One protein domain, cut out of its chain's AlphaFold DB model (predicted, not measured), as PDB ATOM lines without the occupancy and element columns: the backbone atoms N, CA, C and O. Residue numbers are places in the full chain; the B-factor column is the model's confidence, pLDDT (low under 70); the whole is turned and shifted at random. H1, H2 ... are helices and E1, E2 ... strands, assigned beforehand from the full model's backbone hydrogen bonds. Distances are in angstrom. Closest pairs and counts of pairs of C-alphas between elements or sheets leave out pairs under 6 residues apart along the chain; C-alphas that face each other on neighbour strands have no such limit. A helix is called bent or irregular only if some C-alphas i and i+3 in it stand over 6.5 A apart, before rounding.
ATOM      1  N   PRO A  96     213.026 163.188 200.115       89.75
ATOM      2  CA  PRO A  96     212.132 163.851 199.160       89.75
ATOM      3  C   PRO A  96     210.653 163.710 199.532       89.75
ATOM      4  O   PRO A  96     209.866 164.621 199.290       89.75
ATOM      5  N   GLN A  97     210.259 162.585 200.135       90.69
ATOM      6  CA  GLN A  97     208.885 162.401 200.599       90.69
ATOM      7  C   GLN A  97     208.630 163.211 201.873       90.69
ATOM      8  O   GLN A  97     207.566 163.807 202.006       90.69
ATOM      9  N   ARG A  98     209.623 163.299 202.768       90.88
ATOM     10  CA  ARG A  98     209.559 164.158 203.956       90.88
ATOM     11  C   ARG A  98     209.312 165.618 203.566       90.88
ATOM     12  O   ARG A  98     208.370 166.221 204.062       90.88
ATOM     13  N   ALA A  99     210.088 166.136 202.611       91.50
ATOM     14  CA  ALA A  99     209.942 167.498 202.099       91.50
ATOM     15  C   ALA A  99     208.571 167.750 201.445       91.50
ATOM     16  O   ALA A  99     207.996 168.823 201.614       91.50
ATOM     17  N   LEU A 100     208.025 166.762 200.725       94.00
ATOM     18  CA  LEU A 100     206.673 166.850 200.170       94.00
ATOM     19  C   LEU A 100     205.613 166.946 201.270       94.00
ATOM     20  O   LEU A 100     204.730 167.794 201.188       94.00
ATOM     21  N   VAL A 101     205.693 166.081 202.286       92.06
ATOM     22  CA  VAL A 101     204.751 166.085 203.413       92.06
ATOM     23  C   VAL A 101     204.818 167.411 204.165       92.06
ATOM     24  O   VAL A 101     203.770 167.992 204.435       92.06
ATOM     25  N   ASP A 102     206.021 167.930 204.423       91.06
ATOM     26  CA  ASP A 102     206.219 169.251 205.028       91.06
ATOM     27  C   ASP A 102     205.572 170.366 204.196       91.06
ATOM     28  O   ASP A 102     204.809 171.172 204.729       91.06
ATOM     29  N   ALA A 103     205.807 170.390 202.881       91.62
ATOM     30  CA  ALA A 103     205.216 171.387 201.989       91.62
ATOM     31  C   ALA A 103     203.678 171.311 201.967       91.62
ATOM     32  O   ALA A 103     203.003 172.341 201.991       91.62
ATOM     33  N   LEU A 104     203.108 170.101 201.962       91.31
ATOM     34  CA  LEU A 104     201.659 169.905 202.023       91.31
ATOM     35  C   LEU A 104     201.093 170.364 203.376       91.31
ATOM     36  O   LEU A 104     200.100 171.086 203.391       91.31
ATOM     37  N   LEU A 105     201.730 170.014 204.500       89.00
ATOM     38  CA  LEU A 105     201.323 170.453 205.843       89.00
ATOM     39  C   LEU A 105     201.354 171.978 205.990       89.00
ATOM     40  O   LEU A 105     200.415 172.556 206.537       89.00
ATOM     41  N   GLN A 106     202.383 172.630 205.443       87.50
ATOM     42  CA  GLN A 106     202.492 174.089 205.414       87.50
ATOM     43  C   GLN A 106     201.364 174.759 204.633       87.50
ATOM     44  O   GLN A 106     200.958 175.866 204.972       87.50
ATOM     45  N   GLN A 107     200.863 174.101 203.588       86.50
ATOM     46  CA  GLN A 107     199.769 174.620 202.778       86.50
ATOM     47  C   GLN A 107     198.395 174.293 203.358       86.50
ATOM     48  O   GLN A 107     197.471 175.064 203.110       86.50
ATOM     49  N   LEU A 108     198.237 173.177 204.087       81.00
ATOM     50  CA  LEU A 108     196.962 172.712 204.653       81.00
ATOM     51  C   LEU A 108     196.339 173.720 205.631       81.00
ATOM     52  O   LEU A 108     195.115 173.852 205.661       81.00
ATOM     53  N   VAL A 109     197.173 174.428 206.393       73.38
ATOM     54  CA  VAL A 109     196.797 175.452 207.379       73.38
ATOM     55  C   VAL A 109     197.387 176.790 206.925       73.38
ATOM     56  O   VAL A 109     198.378 176.808 206.205       73.38
ATOM     57  N   ALA A 110     196.791 177.925 207.301       66.25
ATOM     58  CA  ALA A 110     197.312 179.234 206.898       66.25
ATOM     59  C   ALA A 110     198.820 179.383 207.240       66.25
ATOM     60  O   ALA A 110     199.230 179.043 208.355       66.25
ATOM     61  N   PRO A 111     199.646 179.930 206.325       61.34
ATOM     62  CA  PRO A 111     201.110 179.806 206.366       61.34
ATOM     63  C   PRO A 111     201.768 180.439 207.598       61.34
ATOM     64  O   PRO A 111     202.848 180.024 208.004       61.34
ATOM     65  N   ALA A 112     201.115 181.413 208.239       60.62
ATOM     66  CA  ALA A 112     201.639 182.072 209.435       60.62
ATOM     67  C   ALA A 112     201.582 181.197 210.705       60.62
ATOM     68  O   ALA A 112     202.195 181.550 211.711       60.62
ATOM     69  N   ARG A 113     200.827 180.087 210.693       67.88
ATOM     70  CA  ARG A 113     200.635 179.195 211.853       67.88
ATOM     71  C   ARG A 113     200.518 177.722 211.445       67.88
ATOM     72  O   ARG A 113     199.692 176.987 211.985       67.88
ATOM     73  N   ALA A 114     201.318 177.291 210.474       72.94
ATOM     74  CA  ALA A 114     201.320 175.893 210.064       72.94
ATOM     75  C   ALA A 114     201.991 174.996 211.124       72.94
ATOM     76  O   ALA A 114     203.055 175.356 211.638       72.94
ATOM     77  N   PRO A 115     201.405 173.828 211.449       81.88
ATOM     78  CA  PRO A 115     202.036 172.873 212.351       81.88
ATOM     79  C   PRO A 115     203.345 172.347 211.748       81.88
ATOM     80  O   PRO A 115     203.411 172.046 210.556       81.88
ATOM     81  N   GLN A 116     204.380 172.215 212.579       86.00
ATOM     82  CA  GLN A 116     205.669 171.661 212.162       86.00
ATOM     83  C   GLN A 116     205.689 170.144 212.348       86.00
ATOM     84  O   GLN A 116     205.209 169.627 213.356       86.00
ATOM     85  N   MET A 117     206.265 169.419 211.395       90.12
ATOM     86  CA  MET A 117     206.427 167.970 211.485       90.12
ATOM     87  C   MET A 117     207.793 167.621 212.086       90.12
ATOM     88  O   MET A 117     208.844 167.854 211.489       90.12
ATOM     89  N   LEU A 118     207.781 166.998 213.264       87.38
ATOM     90  CA  LEU A 118     208.997 166.549 213.948       87.38
ATOM     91  C   LEU A 118     209.451 165.178 213.438       87.38
ATOM     92  O   LEU A 118     210.630 164.961 213.147       87.38
ATOM     93  N   ALA A 119     208.493 164.270 213.264       86.31
ATOM     94  CA  ALA A 119     208.727 162.916 212.789       86.31
ATOM     95  C   ALA A 119     207.599 162.466 211.859       86.31
ATOM     96  O   ALA A 119     206.446 162.871 212.014       86.31
ATOM     97  N   ALA A 120     207.953 161.607 210.908       89.00
ATOM     98  CA  ALA A 120     207.027 160.960 209.996       89.00
ATOM     99  C   ALA A 120     207.484 159.531 209.732       89.00
ATOM    100  O   ALA A 120     208.684 159.280 209.589       89.00
ATOM    101  N   GLN A 121     206.518 158.626 209.623       89.31
ATOM    102  CA  GLN A 121     206.751 157.235 209.258       89.31
ATOM    103  C   GLN A 121     205.610 156.704 208.381       89.31
ATOM    104  O   GLN A 121     204.454 157.111 208.565       89.31
ATOM    105  N   PRO A 122     205.899 155.776 207.455       88.69
ATOM    106  CA  PRO A 122     204.853 155.076 206.728       88.69
ATOM    107  C   PRO A 122     204.014 154.259 207.713       88.69
ATOM    108  O   PRO A 122     204.549 153.562 208.578       88.69
ATOM    109  N   TRP A 123     202.693 154.349 207.584       87.75
ATOM    110  CA  TRP A 123     201.753 153.630 208.429       87.75
ATOM    111  C   TRP A 123     201.107 152.481 207.640       87.75
ATOM    112  O   TRP A 123     200.324 152.734 206.720       87.75
ATOM    113  N   PRO A 124     201.433 151.213 207.958       84.06
ATOM    114  CA  PRO A 124     200.850 150.061 207.283       84.06
ATOM    115  C   PRO A 124     199.326 150.038 207.401       84.06
ATOM    116  O   PRO A 124     198.779 150.266 208.480       84.06
ATOM    117  N   ALA A 125     198.636 149.660 206.323       83.19
ATOM    118  CA  ALA A 125     197.175 149.566 206.317       83.19
ATOM    119  C   ALA A 125     196.634 148.613 207.402       83.19
ATOM    120  O   ALA A 125     195.603 148.890 208.005       83.19
ATOM    121  N   ALA A 126     197.372 147.543 207.720       80.69
ATOM    122  CA  ALA A 126     197.027 146.606 208.793       80.69
ATOM    123  C   ALA A 126     196.995 147.247 210.197       80.69
ATOM    124  O   ALA A 126     196.345 146.717 211.093       80.69
ATOM    125  N   LEU A 127     197.685 148.375 210.395       80.75
ATOM    126  CA  LEU A 127     197.711 149.113 211.660       80.75
ATOM    127  C   LEU A 127     196.720 150.281 211.695       80.75
ATOM    128  O   LEU A 127     196.549 150.882 212.752       80.75
ATOM    129  N   LEU A 128     196.056 150.619 210.582       82.94
ATOM    130  CA  LEU A 128     195.052 151.691 210.556       82.94
ATOM    131  C   LEU A 128     193.936 151.484 211.593       82.94
ATOM    132  O   LEU A 128     193.698 152.415 212.358       82.94
ATOM    133  N   PRO A 129     193.327 150.287 211.733       80.81
ATOM    134  CA  PRO A 129     192.261 150.078 212.717       80.81
ATOM    135  C   PRO A 129     192.707 150.270 214.175       80.81
ATOM    136  O   PRO A 129     191.885 150.552 215.037       80.81
ATOM    137  N   GLN A 130     194.009 150.146 214.470       75.88
ATOM    138  CA  GLN A 130     194.541 150.298 215.833       75.88
ATOM    139  C   GLN A 130     194.717 151.755 216.271       75.88
ATOM    140  O   GLN A 130     194.966 152.016 217.449       75.88
ATOM    141  N   VAL A 131     194.632 152.700 215.337       75.06
ATOM    142  CA  VAL A 131     194.754 154.144 215.602       75.06
ATOM    143  C   VAL A 131     193.519 154.922 215.155       75.06
ATOM    144  O   VAL A 131     193.400 156.106 215.461       75.06
ATOM    145  N   ASP A 132     192.600 154.265 214.448       70.94
ATOM    146  CA  ASP A 132     191.418 154.859 213.839       70.94
ATOM    147  C   ASP A 132     190.146 154.185 214.378       70.94
ATOM    148  O   ASP A 132     189.951 152.976 214.249       70.94
ATOM    149  N   GLY A 133     189.260 154.976 214.985       64.12
ATOM    150  CA  GLY A 133     187.938 154.519 215.419       64.12
ATOM    151  C   GLY A 133     187.903 153.640 216.680       64.12
ATOM    152  O   GLY A 133     188.755 153.720 217.562       64.12
ATOM    153  N   ALA A 134     186.848 152.825 216.791       54.62
ATOM    154  CA  ALA A 134     186.483 152.081 218.004       54.62
ATOM    155  C   ALA A 134     187.422 150.910 218.362       54.62
ATOM    156  O   ALA A 134     187.317 150.363 219.456       54.62
ATOM    157  N   GLN A 135     188.322 150.524 217.452       58.53
ATOM    158  CA  GLN A 135     189.332 149.477 217.666       58.53
ATOM    159  C   GLN A 135     190.698 150.052 218.075       58.53
ATOM    160  O   GLN A 135     191.690 149.319 218.124       58.53
ATOM    161  N   ALA A 136     190.756 151.356 218.371       64.56
ATOM    162  CA  ALA A 136     191.979 152.009 218.793       64.56
ATOM    163  C   ALA A 136     192.574 151.333 220.038       64.56
ATOM    164  O   ALA A 136     191.868 151.011 220.998       64.56
ATOM    165  N   ALA A 137     193.892 151.125 220.021       63.75
ATOM    166  CA  ALA A 137     194.595 150.530 221.147       63.75
ATOM    167  C   ALA A 137     194.380 151.371 222.424       63.75
ATOM    168  O   ALA A 137     194.349 152.606 222.349       63.75
ATOM    169  N   PRO A 138     194.267 150.740 223.609       60.47
ATOM    170  CA  PRO A 138     194.004 151.450 224.852       60.47
ATOM    171  C   PRO A 138     195.002 152.595 225.084       60.47
ATOM    172  O   PRO A 138     196.226 152.451 224.998       60.47
ATOM    173  N   GLY A 139     194.440 153.776 225.340       64.94
ATOM    174  CA  GLY A 139     195.164 155.021 225.564       64.94
ATOM    175  C   GLY A 139     195.543 155.807 224.303       64.94
ATOM    176  O   GLY A 139     196.125 156.877 224.461       64.94
ATOM    177  N   VAL A 140     195.285 155.327 223.081       68.69
ATOM    178  CA  VAL A 140     195.431 156.153 221.867       68.69
ATOM    179  C   VAL A 140     194.236 157.115 221.801       68.69
ATOM    180  O   VAL A 140     193.097 156.654 221.887       68.69
ATOM    181  N   PRO A 141     194.443 158.442 221.684       71.25
ATOM    182  CA  PRO A 141     193.325 159.372 221.564       71.25
ATOM    183  C   PRO A 141     192.579 159.138 220.239       71.25
ATOM    184  O   PRO A 141     193.237 158.921 219.217       71.25
ATOM    185  N   PRO A 142     191.233 159.207 220.219       81.38
ATOM    186  CA  PRO A 142     190.474 159.024 218.989       81.38
ATOM    187  C   PRO A 142     190.848 160.117 217.989       81.38
ATOM    188  O   PRO A 142     190.906 161.298 218.338       81.38
ATOM    189  N   LEU A 143     191.111 159.725 216.748       87.88
ATOM    190  CA  LEU A 143     191.413 160.662 215.672       87.88
ATOM    191  C   LEU A 143     190.117 161.120 215.001       87.88
ATOM    192  O   LEU A 143     189.229 160.317 214.729       87.88
ATOM    193  N   VAL A 144     190.027 162.415 214.707       88.50
ATOM    194  CA  VAL A 144     188.948 163.004 213.910       88.50
ATOM    195  C   VAL A 144     189.512 163.552 212.609       88.50
ATOM    196  O   VAL A 144     190.631 164.067 212.574       88.50
ATOM    197  N   THR A 145     188.745 163.453 211.524       91.25
ATOM    198  CA  THR A 145     189.101 164.093 210.254       91.25
ATOM    199  C   THR A 145     189.018 165.604 210.420       91.25
ATOM    200  O   THR A 145     187.928 166.158 210.523       91.25
ATOM    201  N   TRP A 146     190.176 166.262 210.467       88.06
ATOM    202  CA  TRP A 146     190.256 167.701 210.691       88.06
ATOM    203  C   TRP A 146     190.265 168.478 209.377       88.06
ATOM    204  O   TRP A 146     189.541 169.460 209.233       88.06
ATOM    205  N   LEU A 147     191.059 168.025 208.403       89.19
ATOM    206  CA  LEU A 147     191.201 168.683 207.106       89.19
ATOM    207  C   LEU A 147     191.214 167.656 205.980       89.19
ATOM    208  O   LEU A 147     191.921 166.650 206.051       89.19
ATOM    209  N   VAL A 148     190.484 167.962 204.910       91.94
ATOM    210  CA  VAL A 148     190.566 167.258 203.630       91.94
ATOM    211  C   VAL A 148     190.765 168.299 202.548       91.94
ATOM    212  O   VAL A 148     189.972 169.232 202.427       91.94
ATOM    213  N   ARG A 149     191.831 168.161 201.765       90.69
ATOM    214  CA  ARG A 149     192.121 169.061 200.651       90.69
ATOM    215  C   ARG A 149     192.634 168.297 199.452       90.69
ATOM    216  O   ARG A 149     193.272 167.260 199.575       90.69
ATOM    217  N   GLN A 150     192.344 168.848 198.287       93.31
ATOM    218  CA  GLN A 150     192.781 168.309 197.013       93.31
ATOM    219  C   GLN A 150     193.781 169.270 196.385       93.31
ATOM    220  O   GLN A 150     193.775 170.478 196.651       93.31
ATOM    221  N   GLY A 151     194.642 168.731 195.542       93.62
ATOM    222  CA  GLY A 151     195.570 169.540 194.787       93.62
ATOM    223  C   GLY A 151     196.393 168.732 193.817       93.62
ATOM    224  O   GLY A 151     195.998 167.651 193.381       93.62
ATOM    225  N   LEU A 152     197.537 169.296 193.465       94.00
ATOM    226  CA  LEU A 152     198.419 168.781 192.440       94.00
ATOM    227  C   LEU A 152     199.846 168.707 192.981       94.00
ATOM    228  O   LEU A 152     200.335 169.624 193.646       94.00
ATOM    229  N   VAL A 153     200.526 167.613 192.662       94.50
ATOM    230  CA  VAL A 153     201.957 167.444 192.881       94.50
ATOM    231  C   VAL A 153     202.656 167.459 191.534       94.50
ATOM    232  O   VAL A 153     202.425 166.596 190.687       94.50
ATOM    233  N   GLN A 154     203.517 168.450 191.340       91.88
ATOM    234  CA  GLN A 154     204.397 168.528 190.187       91.88
ATOM    235  C   GLN A 154     205.522 167.510 190.362       91.88
ATOM    236  O   GLN A 154     206.303 167.587 191.313       91.88
ATOM    237  N   THR A 155     205.608 166.577 189.423       89.56
ATOM    238  CA  THR A 155     206.710 165.624 189.295       89.56
ATOM    239  C   THR A 155     207.437 165.853 187.972       89.56
ATOM    240  O   THR A 155     206.927 166.560 187.098       89.56
ATOM    241  N   GLU A 156     208.582 165.196 187.791       86.00
ATOM    242  CA  GLU A 156     209.296 165.151 186.504       86.00
ATOM    243  C   GLU A 156     208.445 164.550 185.366       86.00
ATOM    244  O   GLU A 156     208.632 164.879 184.202       86.00
ATOM    245  N   GLN A 157     207.474 163.685 185.687       84.00
ATOM    246  CA  GLN A 157     206.569 163.064 184.708       84.00
ATOM    247  C   GLN A 157     205.315 163.900 184.410       84.00
ATOM    248  O   GLN A 157     204.499 163.502 183.582       84.00
ATOM    249  N   GLY A 158     205.141 165.038 185.086       85.62
ATOM    250  CA  GLY A 158     203.959 165.892 184.980       85.62
ATOM    251  C   GLY A 158     203.217 166.064 186.304       85.62
ATOM    252  O   GLY A 158     203.690 165.674 187.378       85.62
ATOM    253  N   LEU A 159     202.045 166.692 186.224       88.94
ATOM    254  CA  LEU A 159     201.171 166.952 187.368       88.94
ATOM    255  C   LEU A 159     200.395 165.685 187.748       88.94
ATOM    256  O   LEU A 159     199.719 165.095 186.910       88.94
ATOM    257  N   ARG A 160     200.447 165.295 189.025       89.31
ATOM    258  CA  ARG A 160     199.589 164.248 189.602       89.31
ATOM    259  C   ARG A 160     198.604 164.868 190.574       89.31
ATOM    260  O   ARG A 160     199.024 165.599 191.466       89.31
ATOM    261  N   SER A 161     197.317 164.554 190.449       91.88
ATOM    262  CA  SER A 161     196.362 164.945 191.481       91.88
ATOM    263  C   SER A 161     196.606 164.165 192.768       91.88
ATOM    264  O   SER A 161     196.980 162.989 192.750       91.88
ATOM    265  N   VAL A 162     196.434 164.864 193.886       94.75
ATOM    266  CA  VAL A 162     196.554 164.319 195.232       94.75
ATOM    267  C   VAL A 162     195.357 164.750 196.066       94.75
ATOM    268  O   VAL A 162     194.951 165.915 196.041       94.75
ATOM    269  N   VAL A 163     194.812 163.814 196.830       94.88
ATOM    270  CA  VAL A 163     193.900 164.086 197.936       94.88
ATOM    271  C   VAL A 163     194.670 163.876 199.229       94.88
ATOM    272  O   VAL A 163     195.351 162.870 199.418       94.88
ATOM    273  N   VAL A 164     194.592 164.863 200.111       94.38
ATOM    274  CA  VAL A 164     195.284 164.892 201.392       94.38
ATOM    275  C   VAL A 164     194.238 164.947 202.489       94.38
ATOM    276  O   VAL A 164     193.440 165.881 202.541       94.38
ATOM    277  N   THR A 165     194.242 163.953 203.371       94.00
ATOM    278  CA  THR A 165     193.361 163.898 204.541       94.00
ATOM    279  C   THR A 165     194.193 163.855 205.808       94.00
ATOM    280  O   THR A 165     194.945 162.910 206.028       94.00
ATOM    281  N   LEU A 166     194.048 164.872 206.650       92.69
ATOM    282  CA  LEU A 166     194.727 164.971 207.933       92.69
ATOM    283  C   LEU A 166     193.738 164.687 209.064       92.69
ATOM    284  O   LEU A 166     192.716 165.366 209.208       92.69
ATOM    285  N   ARG A 167     194.072 163.694 209.886       91.75
ATOM    286  CA  ARG A 167     193.313 163.289 211.067       91.75
ATOM    287  C   ARG A 167     194.131 163.523 212.326       91.75
ATOM    288  O   ARG A 167     195.300 163.142 212.396       91.75
ATOM    289  N   THR A 168     193.527 164.155 213.319       90.81
ATOM    290  CA  THR A 168     194.208 164.601 214.541       90.81
ATOM    291  C   THR A 168     193.337 164.332 215.770       90.81
ATOM    292  O   THR A 168     192.125 164.166 215.636       90.81
ATOM    293  N   PRO A 169     193.918 164.272 216.981       89.25
ATOM    294  CA  PRO A 169     193.142 164.220 218.213       89.25
ATOM    295  C   PRO A 169     192.258 165.469 218.369       89.25
ATOM    296  O   PRO A 169     192.739 166.579 218.115       89.25
ATOM    297  N   PRO A 170     191.009 165.335 218.851       85.69
ATOM    298  CA  PRO A 170     190.051 166.440 218.914       85.69
ATOM    299  C   PRO A 170     190.544 167.597 219.788       85.69
ATOM    300  O   PRO A 170     190.414 168.752 219.398       85.69
ATOM    301  N   ALA A 171     191.187 167.301 220.923       85.25
ATOM    302  CA  ALA A 171     191.747 168.321 221.812       85.25
ATOM    303  C   ALA A 171     192.845 169.156 221.129       85.25
ATOM    304  O   ALA A 171     192.930 170.366 221.326       85.25
ATOM    305  N   TRP A 172     193.668 168.529 220.282       85.31
ATOM    306  CA  TRP A 172     194.699 169.246 219.533       85.31
ATOM    307  C   TRP A 172     194.093 170.069 218.395       85.31
ATOM    308  O   TRP A 172     194.501 171.211 218.200       85.31
ATOM    309  N   ALA A 173     193.100 169.520 217.684       83.75
ATOM    310  CA  ALA A 173     192.378 170.215 216.620       83.75
ATOM    311  C   ALA A 173     191.656 171.477 217.127       83.75
ATOM    312  O   ALA A 173     191.661 172.492 216.439       83.75
ATOM    313  N   GLN A 174     191.087 171.436 218.337       83.19
ATOM    314  CA  GLN A 174     190.463 172.594 218.995       83.19
ATOM    315  C   GLN A 174     191.473 173.685 219.377       83.19
ATOM    316  O   GLN A 174     191.131 174.864 219.374       83.19
ATOM    317  N   ALA A 189     202.255 171.259 195.400       92.69
ATOM    318  CA  ALA A 189     203.565 170.855 195.889       92.69
ATOM    319  C   ALA A 189     204.457 170.364 194.749       92.69
ATOM    320  O   ALA A 189     203.984 169.950 193.692       92.69
ATOM    321  N   ARG A 190     205.772 170.409 194.960       93.88
ATOM    322  CA  ARG A 190     206.765 169.880 194.021       93.88
ATOM    323  C   ARG A 190     207.434 168.676 194.654       93.88
ATOM    324  O   ARG A 190     207.822 168.730 195.817       93.88
ATOM    325  N   PHE A 191     207.583 167.606 193.890       93.19
ATOM    326  CA  PHE A 191     208.269 166.409 194.336       93.19
ATOM    327  C   PHE A 191     209.528 166.188 193.503       93.19
ATOM    328  O   PHE A 191     209.449 165.905 192.312       93.19
ATOM    329  N   ALA A 192     210.683 166.312 194.156       89.62
ATOM    330  CA  ALA A 192     212.003 166.191 193.532       89.62
ATOM    331  C   ALA A 192     212.516 164.738 193.439       89.62
ATOM    332  O   ALA A 192     213.654 164.506 193.043       89.62
ATOM    333  N   GLY A 193     211.722 163.756 193.877       86.25
ATOM    334  CA  GLY A 193     212.093 162.343 193.832       86.25
ATOM    335  C   GLY A 193     211.547 161.613 192.603       86.25
ATOM    336  O   GLY A 193     210.862 162.173 191.751       86.25
ATOM    337  N   TRP A 194     211.792 160.304 192.565       83.56
ATOM    338  CA  TRP A 194     211.247 159.416 191.541       83.56
ATOM    339  C   TRP A 194     209.723 159.325 191.649       83.56
ATOM    340  O   TRP A 194     209.232 158.905 192.695       83.56
ATOM    341  N   PRO A 195     208.948 159.638 190.603       82.62
ATOM    342  CA  PRO A 195     207.485 159.695 190.681       82.62
ATOM    343  C   PRO A 195     206.831 158.370 191.105       82.62
ATOM    344  O   PRO A 195     205.751 158.392 191.690       82.62
ATOM    345  N   GLN A 196     207.497 157.228 190.891       83.62
ATOM    346  CA  GLN A 196     207.067 155.907 191.370       83.62
ATOM    347  C   GLN A 196     207.136 155.770 192.900       83.62
ATOM    348  O   GLN A 196     206.439 154.943 193.476       83.62
ATOM    349  N   ALA A 197     207.952 156.586 193.572       85.50
ATOM    350  CA  ALA A 197     208.018 156.636 195.028       85.50
ATOM    351  C   ALA A 197     206.794 157.334 195.648       85.50
ATOM    352  O   ALA A 197     206.567 157.196 196.849       85.50
ATOM    353  N   LEU A 198     206.003 158.080 194.864       87.56
ATOM    354  CA  LEU A 198     204.724 158.635 195.312       87.56
ATOM    355  C   LEU A 198     203.666 157.536 195.305       87.56
ATOM    356  O   LEU A 198     202.979 157.302 194.303       87.56
ATOM    357  N   THR A 199     203.574 156.863 196.444       86.19
ATOM    358  CA  THR A 199     202.590 155.823 196.726       86.19
ATOM    359  C   THR A 199     201.457 156.406 197.555       86.19
ATOM    360  O   THR A 199     201.681 157.191 198.480       86.19
ATOM    361  N   SER A 200     200.228 156.042 197.195       91.44
ATOM    362  CA  SER A 200     199.070 156.332 198.031       91.44
ATOM    363  C   SER A 200     199.158 155.492 199.300       91.44
ATOM    364  O   SER A 200     199.477 154.303 199.237       91.44
ATOM    365  N   GLY A 201     198.898 156.096 200.451       91.44
ATOM    366  CA  GLY A 201     199.016 155.410 201.728       91.44
ATOM    367  C   GLY A 201     198.838 156.326 202.927       91.44
ATOM    368  O   GLY A 201     198.719 157.547 202.804       91.44
ATOM    369  N   ALA A 202     198.832 155.709 204.106       91.75
ATOM    370  CA  ALA A 202     198.748 156.401 205.379       91.75
ATOM    371  C   ALA A 202     200.134 156.618 205.988       91.75
ATOM    372  O   ALA A 202     201.058 155.823 205.817       91.75
ATOM    373  N   TRP A 203     200.260 157.726 206.697       91.44
ATOM    374  CA  TRP A 203     201.488 158.239 207.269       91.44
ATOM    375  C   TRP A 203     201.191 158.677 208.690       91.44
ATOM    376  O   TRP A 203     200.250 159.431 208.934       91.44
ATOM    377  N   ALA A 204     201.986 158.202 209.635       91.00
ATOM    378  CA  ALA A 204     201.866 158.615 211.018       91.00
ATOM    379  C   ALA A 204     202.869 159.734 211.286       91.00
ATOM    380  O   ALA A 204     204.048 159.619 210.944       91.00
ATOM    381  N   LEU A 205     202.386 160.823 211.871       91.75
ATOM    382  CA  LEU A 205     203.130 162.060 212.049       91.75
ATOM    383  C   LEU A 205     203.203 162.439 213.525       91.75
ATOM    384  O   LEU A 205     202.272 162.189 214.292       91.75
ATOM    385  N   VAL A 206     204.284 163.115 213.896       90.50
ATOM    386  CA  VAL A 206     204.373 163.903 215.127       90.50
ATOM    387  C   VAL A 206     204.348 165.368 214.731       90.50
ATOM    388  O   VAL A 206     205.298 165.870 214.130       90.50
ATOM    389  N   LEU A 207     203.247 166.036 215.052       89.44
ATOM    390  CA  LEU A 207     203.034 167.450 214.787       89.44
ATOM    391  C   LEU A 207     203.347 168.275 216.033       89.44
ATOM    392  O   LEU A 207     203.036 167.882 217.156       89.44
ATOM    393  N   GLN A 208     203.917 169.450 215.816       87.38
ATOM    394  CA  GLN A 208     204.104 170.495 216.807       87.38
ATOM    395  C   GLN A 208     203.196 171.672 216.440       87.38
ATOM    396  O   GLN A 208     203.272 172.193 215.327       87.38
ATOM    397  N   GLY A 209     202.300 172.057 217.352       80.00
ATOM    398  CA  GLY A 209     201.365 173.163 217.136       80.00
ATOM    399  C   GLY A 209     202.073 174.515 217.005       80.00
ATOM    400  O   GLY A 209     203.079 174.763 217.670       80.00
ATOM    401  N   ALA A 210     201.524 175.399 216.171       69.56
ATOM    402  CA  ALA A 210     202.034 176.751 215.961       69.56
ATOM    403  C   ALA A 210     201.431 177.727 216.990       69.56
ATOM    404  O   ALA A 210     200.470 178.446 216.710       69.56
ATOM    405  N   GLY A 211     201.973 177.725 218.207       63.84
ATOM    406  CA  GLY A 211     201.556 178.605 219.302       63.84
ATOM    407  C   GLY A 211     202.710 178.921 220.253       63.84
ATOM    408  O   GLY A 211     203.782 178.333 220.149       63.84
ATOM    409  N   SER A 212     202.492 179.841 221.198       56.03
ATOM    410  CA  SER A 212     203.490 180.211 222.221       56.03
ATOM    411  C   SER A 212     203.861 179.049 223.147       56.03
ATOM    412  O   SER A 212     204.948 179.040 223.715       56.03
ATOM    413  N   THR A 213     202.981 178.048 223.264       58.69
ATOM    414  CA  THR A 213     203.281 176.757 223.892       58.69
ATOM    415  C   THR A 213     203.185 175.667 222.822       58.69
ATOM    416  O   THR A 213     202.077 175.346 222.385       58.69
ATOM    417  N   PRO A 214     204.310 175.106 222.346       64.81
ATOM    418  CA  PRO A 214     204.291 174.145 221.253       64.81
ATOM    419  C   PRO A 214     203.782 172.777 221.735       64.81
ATOM    420  O   PRO A 214     204.561 171.892 222.091       64.81
ATOM    421  N   ALA A 215     202.460 172.596 221.742       76.50
ATOM    422  CA  ALA A 215     201.835 171.319 222.064       76.50
ATOM    423  C   ALA A 215     202.135 170.290 220.961       76.50
ATOM    424  O   ALA A 215     201.836 170.510 219.781       76.50
ATOM    425  N   ARG A 216     202.739 169.165 221.355       85.19
ATOM    426  CA  ARG A 216     203.041 168.039 220.466       85.19
ATOM    427  C   ARG A 216     201.846 167.095 220.407       85.19
ATOM    428  O   ARG A 216     201.196 166.857 221.419       85.19
ATOM    429  N   SER A 217     201.559 166.563 219.227       84.31
ATOM    430  CA  SER A 217     200.454 165.632 219.024       84.31
ATOM    431  C   SER A 217     200.750 164.662 217.894       84.31
ATOM    432  O   SER A 217     201.375 165.011 216.893       84.31
ATOM    433  N   SER A 218     200.298 163.424 218.055       88.81
ATOM    434  CA  SER A 218     200.360 162.415 217.007       88.81
ATOM    435  C   SER A 218     199.172 162.549 216.062       88.81
ATOM    436  O   SER A 218     198.033 162.601 216.522       88.81
ATOM    437  N   ALA A 219     199.429 162.543 214.762       90.94
ATOM    438  CA  ALA A 219     198.413 162.677 213.728       90.94
ATOM    439  C   ALA A 219     198.558 161.585 212.668       90.94
ATOM    440  O   ALA A 219     199.624 160.986 212.514       90.94
ATOM    441  N   LEU A 220     197.487 161.356 211.915       93.06
ATOM    442  CA  LEU A 220     197.478 160.456 210.773       93.06
ATOM    443  C   LEU A 220     197.186 161.248 209.498       93.06
ATOM    444  O   LEU A 220     196.164 161.919 209.392       93.06
ATOM    445  N   LEU A 221     198.094 161.168 208.534       93.38
ATOM    446  CA  LEU A 221     197.981 161.783 207.220       93.38
ATOM    447  C   LEU A 221     197.750 160.690 206.178       93.38
ATOM    448  O   LEU A 221     198.554 159.773 206.052       93.38
ATOM    449  N   VAL A 222     196.672 160.790 205.414       94.19
ATOM    450  CA  VAL A 222     196.406 159.919 204.266       94.19
ATOM    451  C   VAL A 222     196.661 160.715 202.995       94.19
ATOM    452  O   VAL A 222     196.103 161.799 202.815       94.19
ATOM    453  N   LEU A 223     197.524 160.176 202.137       94.81
ATOM    454  CA  LEU A 223     197.832 160.717 200.819       94.81
ATOM    455  C   LEU A 223     197.285 159.764 199.763       94.81
ATOM    456  O   LEU A 223     197.652 158.591 199.740       94.81
ATOM    457  N   GLU A 224     196.444 160.270 198.870       94.81
ATOM    458  CA  GLU A 224     195.901 159.509 197.749       94.81
ATOM    459  C   GLU A 224     196.287 160.193 196.445       94.81
ATOM    460  O   GLU A 224     195.775 161.257 196.106       94.81
ATOM    461  N   PHE A 225     197.216 159.592 195.711       92.44
ATOM    462  CA  PHE A 225     197.641 160.073 194.404       92.44
ATOM    463  C   PHE A 225     196.849 159.382 193.298       92.44
ATOM    464  O   PHE A 225     196.691 158.158 193.316       92.44
TER     465      PHE A 225
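AT A GLANCE: This is residues 96 to 174 and 189 to 225 of the 310 residues of an uncharacterized protein of Acidovorax sp. HDW3 (UniProt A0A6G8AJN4). A twisted sheet of five strands curls round one helix, H1, which packs in its hollow; the shorter helices H2 and H3 lie near the sheet's margins. The sheet's order is E1, E4, E5, E3, E2, antiparallel throughout. The printed part has 116 residues, with three named helices and five named strands in the order H1, E1, H2, E2, E3, H3, E4, E5, and its class is mixed, helices and strands. It is compact, with a radius of gyration of the C-alphas of 14.2 A and spans of 43 by 36 by 21 A.

IN THESE COORDINATES: In the sheet, E1 is residues 116 to 123, 18.8 A long, E4 residues 201 to 208, 21.9 A, E5 residues 216 to 225, 27.8 A, E3 residues 158 to 168, 31.2 A, and E2 residues 144 to 155, 30.5 A. H1 is residues 96 to 108, 18.4 A long, and its first C-alpha is at (212.132, 163.851, 199.160). H2 is residues 125 to 130 and H3 residues 170 to 174, 9.9 A and 6.2 A long. H2 is irregular, with C-alphas 126 and 129 at 7.1 A. E5 ends with C-alpha 225 at (197.641, 160.073, 194.404).

HOW THE PARTS SIT: E1 and E2 are the edge strands. N 118 and O 206 of E1 and E4 are within hydrogen-bond range at 2.9 A. In the hairpin of E4 and E5, N 203 and O 221 are at 2.7 A. Between E5 and E3, N 163 and O 224 are at 2.8 A. In the hairpin of E2 and E3, N 153 and O 160 are at 2.8 A. E1 bends by 62 degrees at residue 119 and E2 by 56 degrees at residue 151. H1 is on one face of the sheet, two layers in all, a helix layer and a sheet layer. The closest C-alphas of H1 and E1 are those of Asp 102 and Met 117, 6.6 A apart. H2 only grazes the sheet with residues 125 to 128; its closest C-alpha pair with E4 is Ala 125 and Ala 202, 7.1 A. H3 is on the sheet at a height of 7.7 A, over none of its strands, but only just: two of its C-alphas fall on E5 and two on E3. H1 and H3 have every O i to N i+4 pair within hydrogen-bond range; H2 has 0 of 2, and 2 of 3 O i to N i+3 pairs.

THE WHOLE: The C-alphas of Pro 138 and Gln 157, the two farthest apart, are 43.6 A apart. Residues 175 to 188 are not printed, and C-alphas 174 and 189 across this cut are 26.6 A apart. Residues 189 to 190 pair in parallel with residues 153 to 154 of E2. The link from H2 to E2 is long, 13 residues. Mean pLDDT of the printed part is 84.1; residues 110 to 113, 133 to 140 and 210 to 214 are under 70.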